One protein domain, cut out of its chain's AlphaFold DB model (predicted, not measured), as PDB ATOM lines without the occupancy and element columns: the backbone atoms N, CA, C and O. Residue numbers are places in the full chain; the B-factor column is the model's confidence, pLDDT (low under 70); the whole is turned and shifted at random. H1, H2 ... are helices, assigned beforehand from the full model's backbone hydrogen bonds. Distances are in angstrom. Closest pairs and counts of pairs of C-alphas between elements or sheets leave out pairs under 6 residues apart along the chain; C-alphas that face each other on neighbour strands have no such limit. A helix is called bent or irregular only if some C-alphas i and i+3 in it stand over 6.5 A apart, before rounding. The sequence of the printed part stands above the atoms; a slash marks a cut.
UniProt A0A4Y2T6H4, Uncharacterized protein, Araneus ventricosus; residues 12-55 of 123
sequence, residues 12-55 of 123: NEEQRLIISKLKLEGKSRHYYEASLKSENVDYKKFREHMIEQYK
ATOM      1  N   ASN A  12       0.780  30.993  36.142       83.44
ATOM      2  CA  ASN A  12       1.156  31.098  37.559       83.44
ATOM      3  C   ASN A  12       0.414  30.037  38.409       83.44
ATOM      4  O   ASN A  12      -0.547  29.417  37.944       83.44
ATOM      5  N   GLU A  13       0.868  29.773  39.639       83.81
ATOM      6  CA  GLU A  13       0.319  28.673  40.455       83.81
ATOM      7  C   GLU A  13      -1.187  28.810  40.731       83.81
ATOM      8  O   GLU A  13      -1.917  27.819  40.677       83.81
ATOM      9  N   GLU A  14      -1.683  30.031  40.936       85.44
ATOM     10  CA  GLU A  14      -3.113  30.289  41.135       85.44
ATOM     11  C   GLU A  14      -3.940  29.949  39.889       85.44
ATOM     12  O   GLU A  14      -4.964  29.267  39.984       85.44
ATOM     13  N   GLN A  15      -3.479  30.353  38.702       86.50
ATOM     14  CA  GLN A  15      -4.133  30.031  37.432       86.50
ATOM     15  C   GLN A  15      -4.165  28.521  37.189       86.50
ATOM     16  O   GLN A  15      -5.201  27.986  36.788       86.50
ATOM     17  N   ARG A  16      -3.067  27.810  37.478       87.06
ATOM     18  CA  ARG A  16      -3.011  26.343  37.370       87.06
ATOM     19  C   ARG A  16      -4.014  25.675  38.301       87.06
ATOM     20  O   ARG A  16      -4.707  24.746  37.881       87.06
ATOM     21  N   LEU A  17      -4.141  26.165  39.534       89.12
ATOM     22  CA  LEU A  17      -5.114  25.659  40.496       89.12
ATOM     23  C   LEU A  17      -6.555  25.888  40.029       89.12
ATOM     24  O   LEU A  17      -7.366  24.964  40.085       89.12
ATOM     25  N   ILE A  18      -6.874  27.088  39.540       89.25
ATOM     26  CA  ILE A  18      -8.209  27.418  39.023       89.25
ATOM     27  C   ILE A  18      -8.564  26.510  37.842       89.25
ATOM     28  O   ILE A  18      -9.611  25.861  37.858       89.25
ATOM     29  N   ILE A  19      -7.681  26.413  36.842       88.94
ATOM     30  CA  ILE A  19      -7.906  25.579  35.654       88.94
ATOM     31  C   ILE A  19      -8.064  24.109  36.050       88.94
ATOM     32  O   ILE A  19      -8.963  23.434  35.551       88.94
ATOM     33  N   SER A  20      -7.229  23.615  36.964       89.62
ATOM     34  CA  SER A  20      -7.306  22.227  37.426       89.62
ATOM     35  C   SER A  20      -8.650  21.930  38.080       89.62
ATOM     36  O   SER A  20      -9.287  20.948  37.717       89.62
ATOM     37  N   LYS A  21      -9.135  22.813  38.966       89.75
ATOM     38  CA  LYS A  21     -10.452  22.684  39.616       89.75
ATOM     39  C   LYS A  21     -11.611  22.677  38.616       89.75
ATOM     40  O   LYS A  21     -12.585  21.958  38.837       89.75
ATOM     41  N   LEU A  22     -11.519  23.475  37.549       91.25
ATOM     42  CA  LEU A  22     -12.534  23.542  36.490       91.25
ATOM     43  C   LEU A  22     -12.572  22.274  35.632       91.25
ATOM     44  O   LEU A  22     -13.641  21.888  35.180       91.25
ATOM     45  N   LYS A  23     -11.422  21.625  35.428       91.44
ATOM     46  CA  LYS A  23     -11.306  20.379  34.655       91.44
ATOM     47  C   LYS A  23     -11.707  19.121  35.434       91.44
ATOM     48  O   LYS A  23     -11.737  18.045  34.846       91.44
ATOM     49  N   LEU A  24     -11.949  19.217  36.744       92.44
ATOM     50  CA  LEU A  24     -12.332  18.053  37.542       92.44
ATOM     51  C   LEU A  24     -13.750  17.602  37.207       92.44
ATOM     52  O   LEU A  24     -14.709  18.354  37.370       92.44
ATOM     53  N   GLU A  25     -13.879  16.325  36.870       92.31
ATOM     54  CA  GLU A  25     -15.147  15.677  36.548       92.31
ATOM     55  C   GLU A  25     -15.280  14.331  37.278       92.31
ATOM     56  O   GLU A  25     -14.302  13.750  37.769       92.31
ATOM     57  N   GLY A  26     -16.509  13.820  37.379       94.50
ATOM     58  CA  GLY A  26     -16.784  12.499  37.947       94.50
ATOM     59  C   GLY A  26     -16.190  12.306  39.349       94.50
ATOM     60  O   GLY A  26     -16.298  13.178  40.210       94.50
ATOM     61  N   LYS A  27     -15.558  11.152  39.603       92.31
ATOM     62  CA  LYS A  27     -14.994  10.800  40.924       92.31
ATOM     63  C   LYS A  27     -13.932  11.795  41.413       92.31
ATOM     64  O   LYS A  27     -13.900  12.110  42.601       92.31
ATOM     65  N   SER A  28     -13.130  12.343  40.496       91.62
ATOM     66  CA  SER A  28     -12.096  13.338  40.811       91.62
ATOM     67  C   SER A  28     -12.694  14.621  41.395       91.62
ATOM     68  O   SER A  28     -12.179  15.155  42.379       91.62
ATOM     69  N   ARG A  29     -13.847  15.050  40.866       94.25
ATOM     70  CA  ARG A  29     -14.602  16.194  41.383       94.25
ATOM     71  C   ARG A  29     -15.180  15.928  42.769       94.25
ATOM     72  O   ARG A  29     -15.031  16.774  43.645       94.25
ATOM     73  N   HIS A  30     -15.788  14.760  42.974       93.75
ATOM     74  CA  HIS A  30     -16.378  14.389  44.266       93.75
ATOM     75  C   HIS A  30     -15.330  14.359  45.383       93.75
ATOM     76  O   HIS A  30     -15.568  14.903  46.456       93.75
ATOM     77  N   TYR A  31     -14.155  13.780  45.117       92.31
ATOM     78  CA  TYR A  31     -13.045  13.786  46.071       92.31
ATOM     79  C   TYR A  31     -12.601  15.209  46.426       92.31
ATOM     80  O   TYR A  31     -12.494  15.553  47.600       92.31
ATOM     81  N   TYR A  32     -12.409  16.070  45.421       91.94
ATOM     82  CA  TYR A  32     -12.034  17.461  45.666       91.94
ATOM     83  C   TYR A  32     -13.058  18.192  46.546       91.94
ATOM     84  O   TYR A  32     -12.678  18.886  47.488       91.94
ATOM     85  N   GLU A  33     -14.351  18.031  46.263       91.94
ATOM     86  CA  GLU A  33     -15.415  18.698  47.016       91.94
ATOM     87  C   GLU A  33     -15.544  18.195  48.455       91.94
ATOM     88  O   GLU A  33     -15.786  19.012  49.343       91.94
ATOM     89  N   ALA A  34     -15.356  16.894  48.684       90.62
ATOM     90  CA  ALA A  34     -15.465  16.282  50.003       90.62
ATOM     91  C   ALA A  34     -14.224  16.507  50.881       90.62
ATOM     92  O   ALA A  34     -14.363  16.672  52.090       90.62
ATOM     93  N   SER A  35     -13.026  16.501  50.287       88.25
ATOM     94  CA  SER A  35     -11.770  16.419  51.042       88.25
ATOM     95  C   SER A  35     -10.901  17.673  50.956       88.25
ATOM     96  O   SER A  35     -10.227  17.995  51.924       88.25
ATOM     97  N   LEU A  36     -10.910  18.407  49.836       88.31
ATOM     98  CA  LEU A  36      -9.914  19.467  49.579       88.31
ATOM     99  C   LEU A  36     -10.506  20.877  49.489       88.31
ATOM    100  O   LEU A  36      -9.784  21.870  49.601       88.31
ATOM    101  N   LYS A  37     -11.818  21.007  49.265       86.00
ATOM    102  CA  LYS A  37     -12.473  22.308  49.057       86.00
ATOM    103  C   LYS A  37     -12.396  23.216  50.289       86.00
ATOM    104  O   LYS A  37     -12.292  24.429  50.126       86.00
ATOM    105  N   SER A  38     -12.430  22.647  51.493       80.44
ATOM    106  CA  SER A  38     -12.392  23.378  52.767       80.44
ATOM    107  C   SER A  38     -10.985  23.733  53.253       80.44
ATOM    108  O   SER A  38     -10.849  24.621  54.086       80.44
ATOM    109  N   GLU A  39      -9.941  23.077  52.746       76.00
ATOM    110  CA  GLU A  39      -8.573  23.212  53.273       76.00
ATOM    111  C   GLU A  39      -7.786  24.412  52.718       76.00
ATOM    112  O   GLU A  39      -6.662  24.659  53.142       76.00
ATOM    113  N   ASN A  40      -8.358  25.178  51.779       75.38
ATOM    114  CA  ASN A  40      -7.693  26.296  51.092       75.38
ATOM    115  C   ASN A  40      -6.267  25.946  50.600       75.38
ATOM    116  O   ASN A  40      -5.303  26.672  50.835       75.38
ATOM    117  N   VAL A  41      -6.143  24.787  49.943       84.69
ATOM    118  CA  VAL A  41      -4.869  24.248  49.445       84.69
ATOM    119  C   VAL A  41      -4.334  25.017  48.234       84.69
ATOM    120  O   VAL A  41      -5.087  25.351  47.314       84.69
ATOM    121  N   ASP A  42      -3.018  25.240  48.218       89.69
ATOM    122  CA  ASP A  42      -2.275  25.725  47.052       89.69
ATOM    123  C   ASP A  42      -2.189  24.660  45.938       89.69
ATOM    124  O   ASP A  42      -2.601  23.506  46.104       89.69
ATOM    125  N   TYR A  43      -1.664  25.043  44.768       88.44
ATOM    126  CA  TYR A  43      -1.570  24.138  43.619       88.44
ATOM    127  C   TYR A  43      -0.711  22.903  43.894       88.44
ATOM    128  O   TYR A  43      -1.050  21.804  43.447       88.44
ATOM    129  N   LYS A  44       0.385  23.068  44.637       89.69
ATOM    130  CA  LYS A  44       1.317  21.983  44.926       89.69
ATOM    131  C   LYS A  44       0.648  20.921  45.795       89.69
ATOM    132  O   LYS A  44       0.606  19.757  45.398       89.69
ATOM    133  N   LYS A  45       0.044  21.331  46.911       90.25
ATOM    134  CA  LYS A  45      -0.695  20.436  47.809       90.25
ATOM    135  C   LYS A  45      -1.892  19.808  47.117       90.25
ATOM    136  O   LYS A  45      -2.114  18.611  47.275       90.25
ATOM    137  N   PHE A  46      -2.638  20.576  46.323       91.69
ATOM    138  CA  PHE A  46      -3.727  20.031  45.513       91.69
ATOM    139  C   PHE A  46      -3.226  18.894  44.612       91.69
ATOM    140  O   PHE A  46      -3.797  17.805  44.621       91.69
ATOM    141  N   ARG A  47      -2.133  19.117  43.870       90.88
ATOM    142  CA  ARG A  47      -1.550  18.107  42.978       90.88
ATOM    143  C   ARG A  47      -1.101  16.863  43.744       90.88
ATOM    144  O   ARG A  47      -1.362  15.760  43.279       90.88
ATOM    145  N   GLU A  48      -0.451  17.032  44.890       90.38
ATOM    146  CA  GLU A  48      -0.005  15.919  45.739       90.38
ATOM    147  C   GLU A  48      -1.186  15.065  46.222       90.38
ATOM    148  O   GLU A  48      -1.173  13.856  46.015       90.38
ATOM    149  N   HIS A  49      -2.255  15.679  46.745       90.81
ATOM    150  CA  HIS A  49      -3.453  14.952  47.192       90.81
ATOM    151  C   HIS A  49      -4.181  14.242  46.051       90.81
ATOM    152  O   HIS A  49      -4.708  13.148  46.242       90.81
ATOM    153  N   MET A  50      -4.239  14.863  44.869       91.31
ATOM    154  CA  MET A  50      -4.833  14.236  43.689       91.31
ATOM    155  C   MET A  50      -3.999  13.048  43.209       91.31
ATOM    156  O   MET A  50      -4.566  12.035  42.823       91.31
ATOM    157  N   ILE A  51      -2.668  13.142  43.236       88.94
ATOM    158  CA  ILE A  51      -1.813  12.006  42.885       88.94
ATOM    159  C   ILE A  51      -2.002  10.894  43.908       88.94
ATOM    160  O   ILE A  51      -2.319   9.786  43.507       88.94
ATOM    161  N   GLU A  52      -1.882  11.177  45.204       87.81
ATOM    162  CA  GLU A  52      -1.957  10.154  46.251       87.81
ATOM    163  C   GLU A  52      -3.291   9.392  46.234       87.81
ATOM    164  O   GLU A  52      -3.306   8.166  46.276       87.81
ATOM    165  N   GLN A  53      -4.413  10.101  46.067       89.94
ATOM    166  CA  GLN A  53      -5.745   9.492  46.038       89.94
ATOM    167  C   GLN A  53      -5.953   8.505  44.877       89.94
ATOM    168  O   GLN A  53      -6.759   7.579  44.988       89.94
ATOM    169  N   TYR A  54      -5.284   8.737  43.746       86.06
ATOM    170  CA  TYR A  54      -5.478   7.972  42.509       86.06
ATOM    171  C   TYR A  54      -4.249   7.157  42.103       86.06
ATOM    172  O   TYR A  54      -4.287   6.461  41.090       86.06
ATOM    173  N   LYS A  55      -3.160   7.235  42.872       83.88
ATOM    174  CA  LYS A  55      -1.955   6.451  42.635       83.88
ATOM    175  C   LYS A  55      -2.260   4.990  42.926       83.88
ATOM    176  O   LYS A  55      -2.801   4.642  43.973       83.88
TER     177      LYS A  55
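This is residues 12 to 55 of the 123 residues of an uncharacterized protein of Araneus ventricosus (UniProt A0A4Y2T6H4). Three short helices have their centres at the corners of a small triangle: H3 meets H1 with residues 43 to 46 alone, near Leu 17, and from there the two spread as a V, while H2 stands at the open side of the V and rises out of its plane, near both but with few contacts to either. The link of residues 37 to 42 brings the backbone from the last residue of H2 back to the place where H3 meets H1. The printed part has 44 residues, with three named helices in the order H1, H2, H3 and no named strand; the class is all helix. The whole is compact, with a radius of gyration of the C-alphas of 9.6 A, and rounded, with spans of 26 by 20 by 17 A.

H1 is residues 13 to 22, 14.4 A from first to last C-alpha, and begins with C-alpha 13 at (0.319, 28.673, 40.455). After a tight link of 3 residues comes H2, residues 26 to 36, 15.2 A long, with C-alpha 26 at (-16.784, 12.499, 37.947). H2 is neither bent nor irregular, but only just: C-alphas 33 and 36 are 6.1 A apart. A short link of 6 residues follows, and then H3, residues 43 to 54, the longest helix by residues, 16.7 A long, ending with C-alpha 54 at (-5.478, 7.972, 42.509).

H1 and H3 touch, and H3 does so with residues 43 to 46 alone. Their closest C-alphas are those of Leu 17 and Tyr 43, 5.0 A apart. The two helices run the same way at a steep tilt of 41 degrees. H1 and H2 are close but not clearly touching, with the closest C-alphas, those of Lys 21 and Arg 29, 7.9 A apart. They run opposite ways at a steep tilt of 50 degrees. H2 and H3 are also close but not clearly touching, with the closest C-alphas, those of Leu 36 and Phe 46, 7.4 A apart. They run opposite ways at a steep tilt of 57 degrees. In H1, H2 and H3 every O i to N i+4 pair is within hydrogen-bond range.

The two C-alphas farthest apart are those of Asn 12 and Lys 27, at 26.2 A. From the first printed C-alpha, that of Asn 12, to the last, that of Lys 55, it is 25.4 A. The printed part has no cut. The link from H1 to H2 is tight, the link from H2 to H3 is short, and neither is long. The mean pLDDT of the printed part of this model is 88.7, and no printed residue is under 70.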